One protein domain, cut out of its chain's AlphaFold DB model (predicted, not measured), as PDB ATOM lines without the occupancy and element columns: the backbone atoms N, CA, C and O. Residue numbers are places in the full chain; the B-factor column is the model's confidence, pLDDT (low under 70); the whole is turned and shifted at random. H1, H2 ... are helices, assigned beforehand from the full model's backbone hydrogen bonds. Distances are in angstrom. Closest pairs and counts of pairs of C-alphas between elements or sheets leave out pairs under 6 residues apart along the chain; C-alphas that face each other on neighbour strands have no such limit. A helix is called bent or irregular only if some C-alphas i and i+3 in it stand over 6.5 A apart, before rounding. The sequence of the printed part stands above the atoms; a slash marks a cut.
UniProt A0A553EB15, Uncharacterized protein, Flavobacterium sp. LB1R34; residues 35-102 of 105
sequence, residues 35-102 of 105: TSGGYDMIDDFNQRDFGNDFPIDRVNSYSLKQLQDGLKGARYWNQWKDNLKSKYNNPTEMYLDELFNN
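Overview. This is residues 35 to 102 of the 105 residues of an uncharacterized protein of Flavobacterium sp. LB1R34 (UniProt A0A553EB15). Three helices, H3, H4 and H5, make a small body at one end, in which H4 and H5 lie side by side as a helical hairpin and H3 packs steeply on H4; the four-residue H1 sits near H3 and H5, and a looping arm with the small H2 reaches away from this body and folds back to it. That arm makes much of the length, with H2 the element farthest from the mean of the C-alphas. The printed part has 68 residues with five named helices, H1 to H5 in order, and no named strand; the class is all helix, with 35 residues in named elements. The whole is compact, with a radius of gyration of the C-alphas of 11.6 A, yet elongated in outline, with spans of 36 by 20 by 20 A.

Arrangement. H1, residues 36 to 39, is close to but not clearly touching H3, residues 64 to 71; their closest C-alphas are those of Gly 38 and Leu 67, 7.2 A apart. H1 is likewise close to but not clearly touching H5, residues 93 to 100, with the C-alphas of Gly 37 and Leu 99 the closest at 7.1 A. H2, residues 47 to 50, touches no helix. H3 and H4, residues 77 to 87, touch at a steep tilt of 63 degrees and run opposite ways; the closest C-alphas are those of Gly 70 and Asn 83, 5.0 A. H4 and H5 form a hairpin and touch at a shallow tilt of 8 degrees, opposite ways, with the C-alphas of Lys 85 and Glu 93 the closest at 6.4 A. H3 and H5 are apart, and so are H1 and H4. In H3 and H4 every O i to N i+4 pair is within hydrogen-bond range, in H5 2 of 4 are, and H1 and H2 are too short for such a pair.

Along the chain. H1 begins at C-alpha 36, at (138.112, -52.687, 255.428), and H2 follows with C-alpha 50 at (123.743, -57.622, 252.662). H3 is 10.7 A from first to last C-alpha, and H4, the longest helix with 11 residues, is 15.5 A. H5 is 11.1 A long and ends at C-alpha 100, at (138.670, -45.035, 247.574). It is irregular, but only just: C-alphas 94 and 97 are 6.8 A apart.

Size, cuts and confidence. The two C-alphas farthest apart are those of Gly 51 and Gly 73, 36.5 A. The printed part has no cut. The link from H2 to H3, residues 51 to 63, is long; H1 to H2 is a short link, and H3 to H4 and H4 to H5 are tight. The mean pLDDT of the printed part is 85.9, with residues 35 to 36, 51 and 54 to 55 under 70.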
ATOM      1  N   THR A  35     140.634 -51.663 258.793       52.69
ATOM      2  CA  THR A  35     141.222 -52.491 257.724       52.69
ATOM      3  C   THR A  35     140.319 -52.751 256.537       52.69
ATOM      4  O   THR A  35     140.876 -53.251 255.568       52.69
ATOM      5  N   SER A  36     139.028 -52.382 256.544       61.41
ATOM      6  CA  SER A  36     138.112 -52.687 255.428       61.41
ATOM      7  C   SER A  36     138.722 -52.317 254.080       61.41
ATOM      8  O   SER A  36     139.062 -53.210 253.333       61.41
ATOM      9  N   GLY A  37     139.132 -51.068 253.844       71.44
ATOM     10  CA  GLY A  37     139.713 -50.706 252.542       71.44
ATOM     11  C   GLY A  37     140.928 -51.538 252.092       71.44
ATOM     12  O   GLY A  37     141.139 -51.689 250.902       71.44
ATOM     13  N   GLY A  38     141.741 -52.091 253.002       80.62
ATOM     14  CA  GLY A  38     142.810 -53.033 252.642       80.62
ATOM     15  C   GLY A  38     142.354 -54.492 252.548       80.62
ATOM     16  O   GLY A  38     142.912 -55.243 251.761       80.62
ATOM     17  N   TYR A  39     141.381 -54.880 253.366       80.56
ATOM     18  CA  TYR A  39     140.795 -56.214 253.459       80.56
ATOM     19  C   TYR A  39     139.828 -56.488 252.299       80.56
ATOM     20  O   TYR A  39     140.019 -57.485 251.615       80.56
ATOM     21  N   ASP A  40     138.947 -55.533 252.001       79.69
ATOM     22  CA  ASP A  40     138.081 -55.427 250.823       79.69
ATOM     23  C   ASP A  40     138.907 -55.632 249.537       79.69
ATOM     24  O   ASP A  40     138.521 -56.333 248.621       79.69
ATOM     25  N   MET A  41     140.142 -55.111 249.470       89.81
ATOM     26  CA  MET A  41     141.013 -55.346 248.305       89.81
ATOM     27  C   MET A  41     141.552 -56.786 248.184       89.81
ATOM     28  O   MET A  41     142.074 -57.145 247.124       89.81
ATOM     29  N   ILE A  42     141.501 -57.589 249.248       90.25
ATOM     30  CA  ILE A  42     142.024 -58.963 249.309       90.25
ATOM     31  C   ILE A  42     140.899 -59.983 249.135       90.25
ATOM     32  O   ILE A  42     141.083 -60.937 248.374       90.25
ATOM     33  N   ASP A  43     139.802 -59.827 249.877       84.75
ATOM     34  CA  ASP A  43     138.674 -60.756 249.845       84.75
ATOM     35  C   ASP A  43     137.857 -60.621 248.551       84.75
ATOM     36  O   ASP A  43     138.142 -59.768 247.717       84.75
ATOM     37  N   ASP A  44     136.913 -61.531 248.326       87.19
ATOM     38  CA  ASP A  44     136.026 -61.543 247.161       87.19
ATOM     39  C   ASP A  44     134.562 -61.246 247.523       87.19
ATOM     40  O   ASP A  44     133.650 -61.560 246.751       87.19
ATOM     41  N   PHE A  45     134.326 -60.639 248.690       83.50
ATOM     42  CA  PHE A  45     132.993 -60.456 249.234       83.50
ATOM     43  C   PHE A  45     132.447 -59.054 248.956       83.50
ATOM     44  O   PHE A  45     132.887 -58.051 249.508       83.50
ATOM     45  N   ASN A  46     131.387 -58.981 248.152       83.44
ATOM     46  CA  ASN A  46     130.709 -57.718 247.906       83.44
ATOM     47  C   ASN A  46     129.727 -57.390 249.039       83.44
ATOM     48  O   ASN A  46     128.653 -57.984 249.135       83.44
ATOM     49  N   GLN A  47     130.027 -56.367 249.841       72.44
ATOM     50  CA  GLN A  47     129.165 -55.930 250.950       72.44
ATOM     51  C   GLN A  47     127.724 -55.586 250.526       72.44
ATOM     52  O   GLN A  47     126.802 -55.702 251.337       72.44
ATOM     53  N   ARG A  48     127.500 -55.236 249.249       77.88
ATOM     54  CA  ARG A  48     126.168 -55.023 248.652       77.88
ATOM     55  C   ARG A  48     125.234 -56.224 248.822       77.88
ATOM     56  O   ARG A  48     124.019 -56.025 248.840       77.88
ATOM     57  N   ASP A  49     125.769 -57.431 248.979       78.00
ATOM     58  CA  ASP A  49     124.984 -58.656 249.147       78.00
ATOM     59  C   ASP A  49     124.174 -58.667 250.459       78.00
ATOM     60  O   ASP A  49     123.170 -59.372 250.559       78.00
ATOM     61  N   PHE A  50     124.533 -57.826 251.442       72.81
ATOM     62  CA  PHE A  50     123.743 -57.622 252.662       72.81
ATOM     63  C   PHE A  50     122.584 -56.619 252.505       72.81
ATOM     64  O   PHE A  50     121.725 -56.543 253.384       72.81
ATOM     65  N   GLY A  51     122.519 -55.863 251.401       65.56
ATOM     66  CA  GLY A  51     121.401 -54.970 251.090       65.56
ATOM     67  C   GLY A  51     121.783 -53.622 250.468       65.56
ATOM     68  O   GLY A  51     122.951 -53.264 250.294       65.56
ATOM     69  N   ASN A  52     120.759 -52.827 250.145       73.88
ATOM     70  CA  ASN A  52     120.920 -51.530 249.473       73.88
ATOM     71  C   ASN A  52     121.587 -50.447 250.345       73.88
ATOM     72  O   ASN A  52     122.107 -49.468 249.806       73.88
ATOM     73  N   ASP A  53     121.657 -50.652 251.657       70.31
ATOM     74  CA  ASP A  53     122.266 -49.698 252.591       70.31
ATOM     75  C   ASP A  53     123.788 -49.886 252.761       70.31
ATOM     76  O   ASP A  53     124.450 -49.050 253.372       70.31
ATOM     77  N   PHE A  54     124.362 -50.954 252.198       65.19
ATOM     78  CA  PHE A  54     125.795 -51.269 252.273       65.19
ATOM     79  C   PHE A  54     126.570 -50.675 251.077       65.19
ATOM     80  O   PHE A  54     125.959 -50.297 250.078       65.19
ATOM     81  N   PRO A  55     127.901 -50.508 251.125       69.25
ATOM     82  CA  PRO A  55     128.662 -50.049 249.962       69.25
ATOM     83  C   PRO A  55     128.725 -51.122 248.861       69.25
ATOM     84  O   PRO A  55     128.535 -52.309 249.113       69.25
ATOM     85  N   ILE A  56     128.968 -50.693 247.616       74.62
ATOM     86  CA  ILE A  56     129.357 -51.616 246.541       74.62
ATOM     87  C   ILE A  56     130.846 -51.890 246.718       74.62
ATOM     88  O   ILE A  56     131.640 -50.954 246.632       74.62
ATOM     89  N   ASP A  57     131.191 -53.151 246.947       80.75
ATOM     90  CA  ASP A  57     132.566 -53.597 247.111       80.75
ATOM     91  C   ASP A  57     132.914 -54.615 246.023       80.75
ATOM     92  O   ASP A  57     132.314 -55.683 245.906       80.75
ATOM     93  N   ARG A  58     133.797 -54.211 245.113       89.38
ATOM     94  CA  ARG A  58     134.106 -54.954 243.879       89.38
ATOM     95  C   ARG A  58     135.595 -55.071 243.616       89.38
ATOM     96  O   ARG A  58     135.986 -55.637 242.594       89.38
ATOM     97  N   VAL A  59     136.414 -54.488 244.484       91.88
ATOM     98  CA  VAL A  59     137.858 -54.675 244.404       91.88
ATOM     99  C   VAL A  59     138.161 -56.007 245.069       91.88
ATOM    100  O   VAL A  59     137.524 -56.338 246.046       91.88
ATOM    101  N   ASN A  60     139.072 -56.794 244.509       92.56
ATOM    102  CA  ASN A  60     139.509 -58.045 245.119       92.56
ATOM    103  C   ASN A  60     140.869 -58.479 244.557       92.56
ATOM    104  O   ASN A  60     141.457 -57.834 243.678       92.56
ATOM    105  N   SER A  61     141.360 -59.624 245.032       94.38
ATOM    106  CA  SER A  61     142.524 -60.325 244.472       94.38
ATOM    107  C   SER A  61     143.862 -59.580 244.585       94.38
ATOM    108  O   SER A  61     144.852 -60.000 243.978       94.38
ATOM    109  N   TYR A  62     143.950 -58.496 245.362       94.69
ATOM    110  CA  TYR A  62     145.252 -57.967 245.753       94.69
ATOM    111  C   TYR A  62     145.878 -58.876 246.805       94.69
ATOM    112  O   TYR A  62     145.262 -59.280 247.783       94.69
ATOM    113  N   SER A  63     147.162 -59.159 246.642       93.25
ATOM    114  CA  SER A  63     147.953 -59.788 247.692       93.25
ATOM    115  C   SER A  63     148.370 -58.763 248.745       93.25
ATOM    116  O   SER A  63     148.666 -57.602 248.438       93.25
ATOM    117  N   LEU A  64     148.546 -59.224 249.985       87.88
ATOM    118  CA  LEU A  64     149.098 -58.409 251.072       87.88
ATOM    119  C   LEU A  64     150.433 -57.743 250.685       87.88
ATOM    120  O   LEU A  64     150.712 -56.607 251.068       87.88
ATOM    121  N   LYS A  65     151.246 -58.431 249.874       91.00
ATOM    122  CA  LYS A  65     152.522 -57.912 249.374       91.00
ATOM    123  C   LYS A  65     152.336 -56.713 248.440       91.00
ATOM    124  O   LYS A  65     153.045 -55.718 248.594       91.00
ATOM    125  N   GLN A  66     151.379 -56.783 247.514       94.50
ATOM    126  CA  GLN A  66     151.045 -55.669 246.621       94.50
ATOM    127  C   GLN A  66     150.538 -54.463 247.413       94.50
ATOM    128  O   GLN A  66     150.997 -53.343 247.190       94.50
ATOM    129  N   LEU A  67     149.672 -54.697 248.403       92.69
ATOM    130  CA  LEU A  67     149.171 -53.645 249.286       92.69
ATOM    131  C   LEU A  67     150.302 -52.963 250.068       92.69
ATOM    132  O   LEU A  67     150.417 -51.734 250.050       92.69
ATOM    133  N   GLN A  68     151.194 -53.748 250.678       89.81
ATOM    134  CA  GLN A  68     152.361 -53.247 251.410       89.81
ATOM    135  C   GLN A  68     153.306 -52.426 250.516       89.81
ATOM    136  O   GLN A  68     153.797 -51.371 250.924       89.81
ATOM    137  N   ASP A  69     153.596 -52.893 249.303       91.94
ATOM    138  CA  ASP A  69     154.482 -52.188 248.373       91.94
ATOM    139  C   ASP A  69     153.818 -50.945 247.753       91.94
ATOM    140  O   ASP A  69     154.506 -49.963 247.446       91.94
ATOM    141  N   GLY A  70     152.489 -50.943 247.627       92.94
ATOM    142  CA  GLY A  70     151.690 -49.770 247.279       92.94
ATOM    143  C   GLY A  70     151.762 -48.672 248.345       92.94
ATOM    144  O   GLY A  70     151.815 -47.491 248.008       92.94
ATOM    145  N   LEU A  71     151.841 -49.035 249.629       90.62
ATOM    146  CA  LEU A  71     151.927 -48.071 250.736       90.62
ATOM    147  C   LEU A  71     153.266 -47.323 250.794       90.62
ATOM    148  O   LEU A  71     153.345 -46.221 251.343       90.62
ATOM    149  N   LYS A  72     154.341 -47.893 250.237       88.88
ATOM    150  CA  LYS A  72     155.675 -47.278 250.278       88.88
ATOM    151  C   LYS A  72     155.672 -45.916 249.582       88.88
ATOM    152  O   LYS A  72     155.438 -45.819 248.381       88.88
ATOM    153  N   GLY A  73     155.979 -44.871 250.349       87.69
ATOM    154  CA  GLY A  73     156.043 -43.488 249.869       87.69
ATOM    155  C   GLY A  73     154.692 -42.769 249.784       87.69
ATOM    156  O   GLY A  73     154.685 -41.549 249.625       87.69
ATOM    157  N   ALA A  74     153.566 -43.472 249.952       89.25
ATOM    158  CA  ALA A  74     152.243 -42.858 249.933       89.25
ATOM    159  C   ALA A  74     152.035 -41.962 251.166       89.25
ATOM    160  O   ALA A  74     152.208 -42.371 252.319       89.25
ATOM    161  N   ARG A  75     151.649 -40.706 250.931       85.06
ATOM    162  CA  ARG A  75     151.273 -39.746 251.978       85.06
ATOM    163  C   ARG A  75     149.764 -39.519 252.049       85.06
ATOM    164  O   ARG A  75     149.326 -38.860 252.986       85.06
ATOM    165  N   TYR A  76     148.989 -40.055 251.129       83.31
ATOM    166  CA  TYR A  76     147.560 -39.798 250.996       83.31
ATOM    167  C   TYR A  76     146.888 -41.087 250.513       83.31
ATOM    168  O   TYR A  76     147.558 -41.898 249.864       83.31
ATOM    169  N   TRP A  77     145.609 -41.291 250.822       85.12
ATOM    170  CA  TRP A  77     144.842 -42.440 250.333       85.12
ATOM    171  C   TRP A  77     144.848 -42.489 248.809       85.12
ATOM    172  O   TRP A  77     145.169 -43.525 248.228       85.12
ATOM    173  N   ASN A  78     144.658 -41.337 248.162       88.56
ATOM    174  CA  ASN A  78     144.755 -41.244 246.706       88.56
ATOM    175  C   ASN A  78     146.138 -41.652 246.181       88.56
ATOM    176  O   ASN A  78     146.229 -42.350 245.181       88.56
ATOM    177  N   GLN A  79     147.220 -41.329 246.894       91.56
ATOM    178  CA  GLN A  79     148.556 -41.779 246.487       91.56
ATOM    179  C   GLN A  79     148.759 -43.287 246.663       91.56
ATOM    180  O   GLN A  79     149.500 -43.890 245.892       91.56
ATOM    181  N   TRP A  80     148.137 -43.910 247.669       92.00
ATOM    182  CA  TRP A  80     148.184 -45.366 247.800       92.00
ATOM    183  C   TRP A  80     147.445 -46.040 246.643       92.00
ATOM    184  O   TRP A  80     148.008 -46.926 246.002       92.00
ATOM    185  N   LYS A  81     146.243 -45.553 246.318       93.00
ATOM    186  CA  LYS A  81     145.472 -45.971 245.145       93.00
ATOM    187  C   LYS A  81     146.283 -45.848 243.855       93.00
ATOM    188  O   LYS A  81     146.419 -46.821 243.117       93.00
ATOM    189  N   ASP A  82     146.874 -44.682 243.610       95.00
ATOM    190  CA  ASP A  82     147.663 -44.421 242.403       95.00
ATOM    191  C   ASP A  82     148.904 -45.328 242.334       95.00
ATOM    192  O   ASP A  82     149.278 -45.814 241.264       95.00
ATOM    193  N   ASN A  83     149.522 -45.631 243.480       95.69
ATOM    194  CA  ASN A  83     150.617 -46.595 243.554       95.69
ATOM    195  C   ASN A  83     150.168 -48.020 243.201       95.69
ATOM    196  O   ASN A  83     150.945 -48.749 242.591       95.69
ATOM    197  N   LEU A  84     148.957 -48.433 243.584       95.62
ATOM    198  CA  LEU A  84     148.418 -49.746 243.220       95.62
ATOM    199  C   LEU A  84     148.152 -49.820 241.711       95.62
ATOM    200  O   LEU A  84     148.689 -50.719 241.067       95.62
ATOM    201  N   LYS A  85     147.454 -48.820 241.150       95.62
ATOM    202  CA  LYS A  85     147.144 -48.722 239.707       95.62
ATOM    203  C   LYS A  85     148.394 -48.644 238.823       95.62
ATOM    204  O   LYS A  85     148.388 -49.108 237.693       95.62
ATOM    205  N   SER A  86     149.469 -48.022 239.307       96.38
ATOM    206  CA  SER A  86     150.702 -47.858 238.518       96.38
ATOM    207  C   SER A  86     151.661 -49.048 238.592       96.38
ATOM    208  O   SER A  86     152.461 -49.231 237.676       96.38
ATOM    209  N   LYS A  87     151.632 -49.837 239.673       95.50
ATOM    210  CA  LYS A  87     152.602 -50.925 239.905       95.50
ATOM    211  C   LYS A  87     152.076 -52.306 239.542       95.50
ATOM    212  O   LYS A  87     152.884 -53.205 239.309       95.50
ATOM    213  N   TYR A  88     150.763 -52.495 239.549       96.31
ATOM    214  CA  TYR A  88     150.144 -53.802 239.395       96.31
ATOM    215  C   TYR A  88     149.005 -53.723 238.396       96.31
ATOM    216  O   TYR A  88     148.264 -52.756 238.398       96.31
ATOM    217  N   ASN A  89     148.879 -54.768 237.581       95.25
ATOM    218  CA  ASN A  89     147.696 -54.996 236.767       95.25
ATOM    219  C   ASN A  89     146.799 -55.967 237.542       95.25
ATOM    220  O   ASN A  89     147.156 -57.141 237.688       95.25
ATOM    221  N   ASN A  90     145.695 -55.471 238.094       95.06
ATOM    222  CA  ASN A  90     144.705 -56.291 238.795       95.06
ATOM    223  C   ASN A  90     143.375 -56.234 238.019       95.06
ATOM    224  O   ASN A  90     142.930 -55.135 237.690       95.06
ATOM    225  N   PRO A  91     142.693 -57.370 237.763       95.56
ATOM    226  CA  PRO A  91     141.421 -57.390 237.030       95.56
ATOM    227  C   PRO A  91     140.323 -56.469 237.586       95.56
ATOM    228  O   PRO A  91     139.408 -56.095 236.858       95.56
ATOM    229  N   THR A  92     140.405 -56.107 238.866       95.50
ATOM    230  CA  THR A  92     139.441 -55.254 239.570       95.50
ATOM    231  C   THR A  92     139.947 -53.832 239.825       95.50
ATOM    232  O   THR A  92     139.264 -53.040 240.473       95.50
ATOM    233  N   GLU A  93     141.110 -53.443 239.288       94.00
ATOM    234  CA  GLU A  93     141.713 -52.122 239.534       94.00
ATOM    235  C   GLU A  93     140.831 -50.943 239.100       94.00
ATOM    236  O   GLU A  93     140.922 -49.852 239.664       94.00
ATOM    237  N   MET A  94     139.950 -51.162 238.121       94.44
ATOM    238  CA  MET A  94     138.976 -50.172 237.657       94.44
ATOM    239  C   MET A  94     137.980 -49.756 238.751       94.44
ATOM    240  O   MET A  94     137.423 -48.663 238.676       94.44
ATOM    241  N   TYR A  95     137.791 -50.587 239.782       93.75
ATOM    242  CA  TYR A  95     136.922 -50.311 240.927       93.75
ATOM    243  C   TYR A  95     137.663 -49.655 242.100       93.75
ATOM    244  O   TYR A  95     137.027 -49.243 243.067       93.75
ATOM    245  N   LEU A  96     138.987 -49.467 242.012       92.31
ATOM    246  CA  LEU A  96     139.739 -48.768 243.058       92.31
ATOM    247  C   LEU A  96     139.248 -47.333 243.271       92.31
ATOM    248  O   LEU A  96     139.280 -46.844 244.392       92.31
ATOM    249  N   ASP A  97     138.787 -46.648 242.222       90.50
ATOM    250  CA  ASP A  97     138.221 -45.306 242.384       90.50
ATOM    251  C   ASP A  97     136.895 -45.338 243.164       90.50
ATOM    252  O   ASP A  97     136.672 -44.468 244.001       90.50
ATOM    253  N   GLU A  98     136.049 -46.353 242.951       86.00
ATOM    254  CA  GLU A  98     134.810 -46.554 243.720       86.00
ATOM    255  C   GLU A  98     135.111 -46.821 245.195       86.00
ATOM    256  O   GLU A  98     134.558 -46.143 246.061       86.00
ATOM    257  N   LEU A  99     136.034 -47.746 245.470       84.69
ATOM    258  CA  LEU A  99     136.443 -48.090 246.828       84.69
ATOM    259  C   LEU A  99     137.010 -46.855 247.550       84.69
ATOM    260  O   LEU A  99     136.527 -46.470 248.614       84.69
ATOM    261  N   PHE A 100     137.978 -46.163 246.941       83.69
ATOM    262  CA  PHE A 100     138.670 -45.035 247.574       83.69
ATOM    263  C   PHE A 100     137.829 -43.758 247.708       83.69
ATOM    264  O   PHE A 100     138.190 -42.892 248.504       83.69
ATOM    265  N   ASN A 101     136.682 -43.641 247.029       77.06
ATOM    266  CA  ASN A 101     135.742 -42.538 247.267       77.06
ATOM    267  C   ASN A 101     135.192 -42.520 248.706       77.06
ATOM    268  O   ASN A 101     134.775 -41.459 249.176       77.06
ATOM    269  N   ASN A 102     135.246 -43.652 249.418       72.81
ATOM    270  CA  ASN A 102     134.866 -43.751 250.830       72.81
ATOM    271  C   ASN A 102     135.915 -43.148 251.789       72.81
ATOM    272  O   ASN A 102     135.601 -42.876 252.949       72.81
TER     273      ASN A 102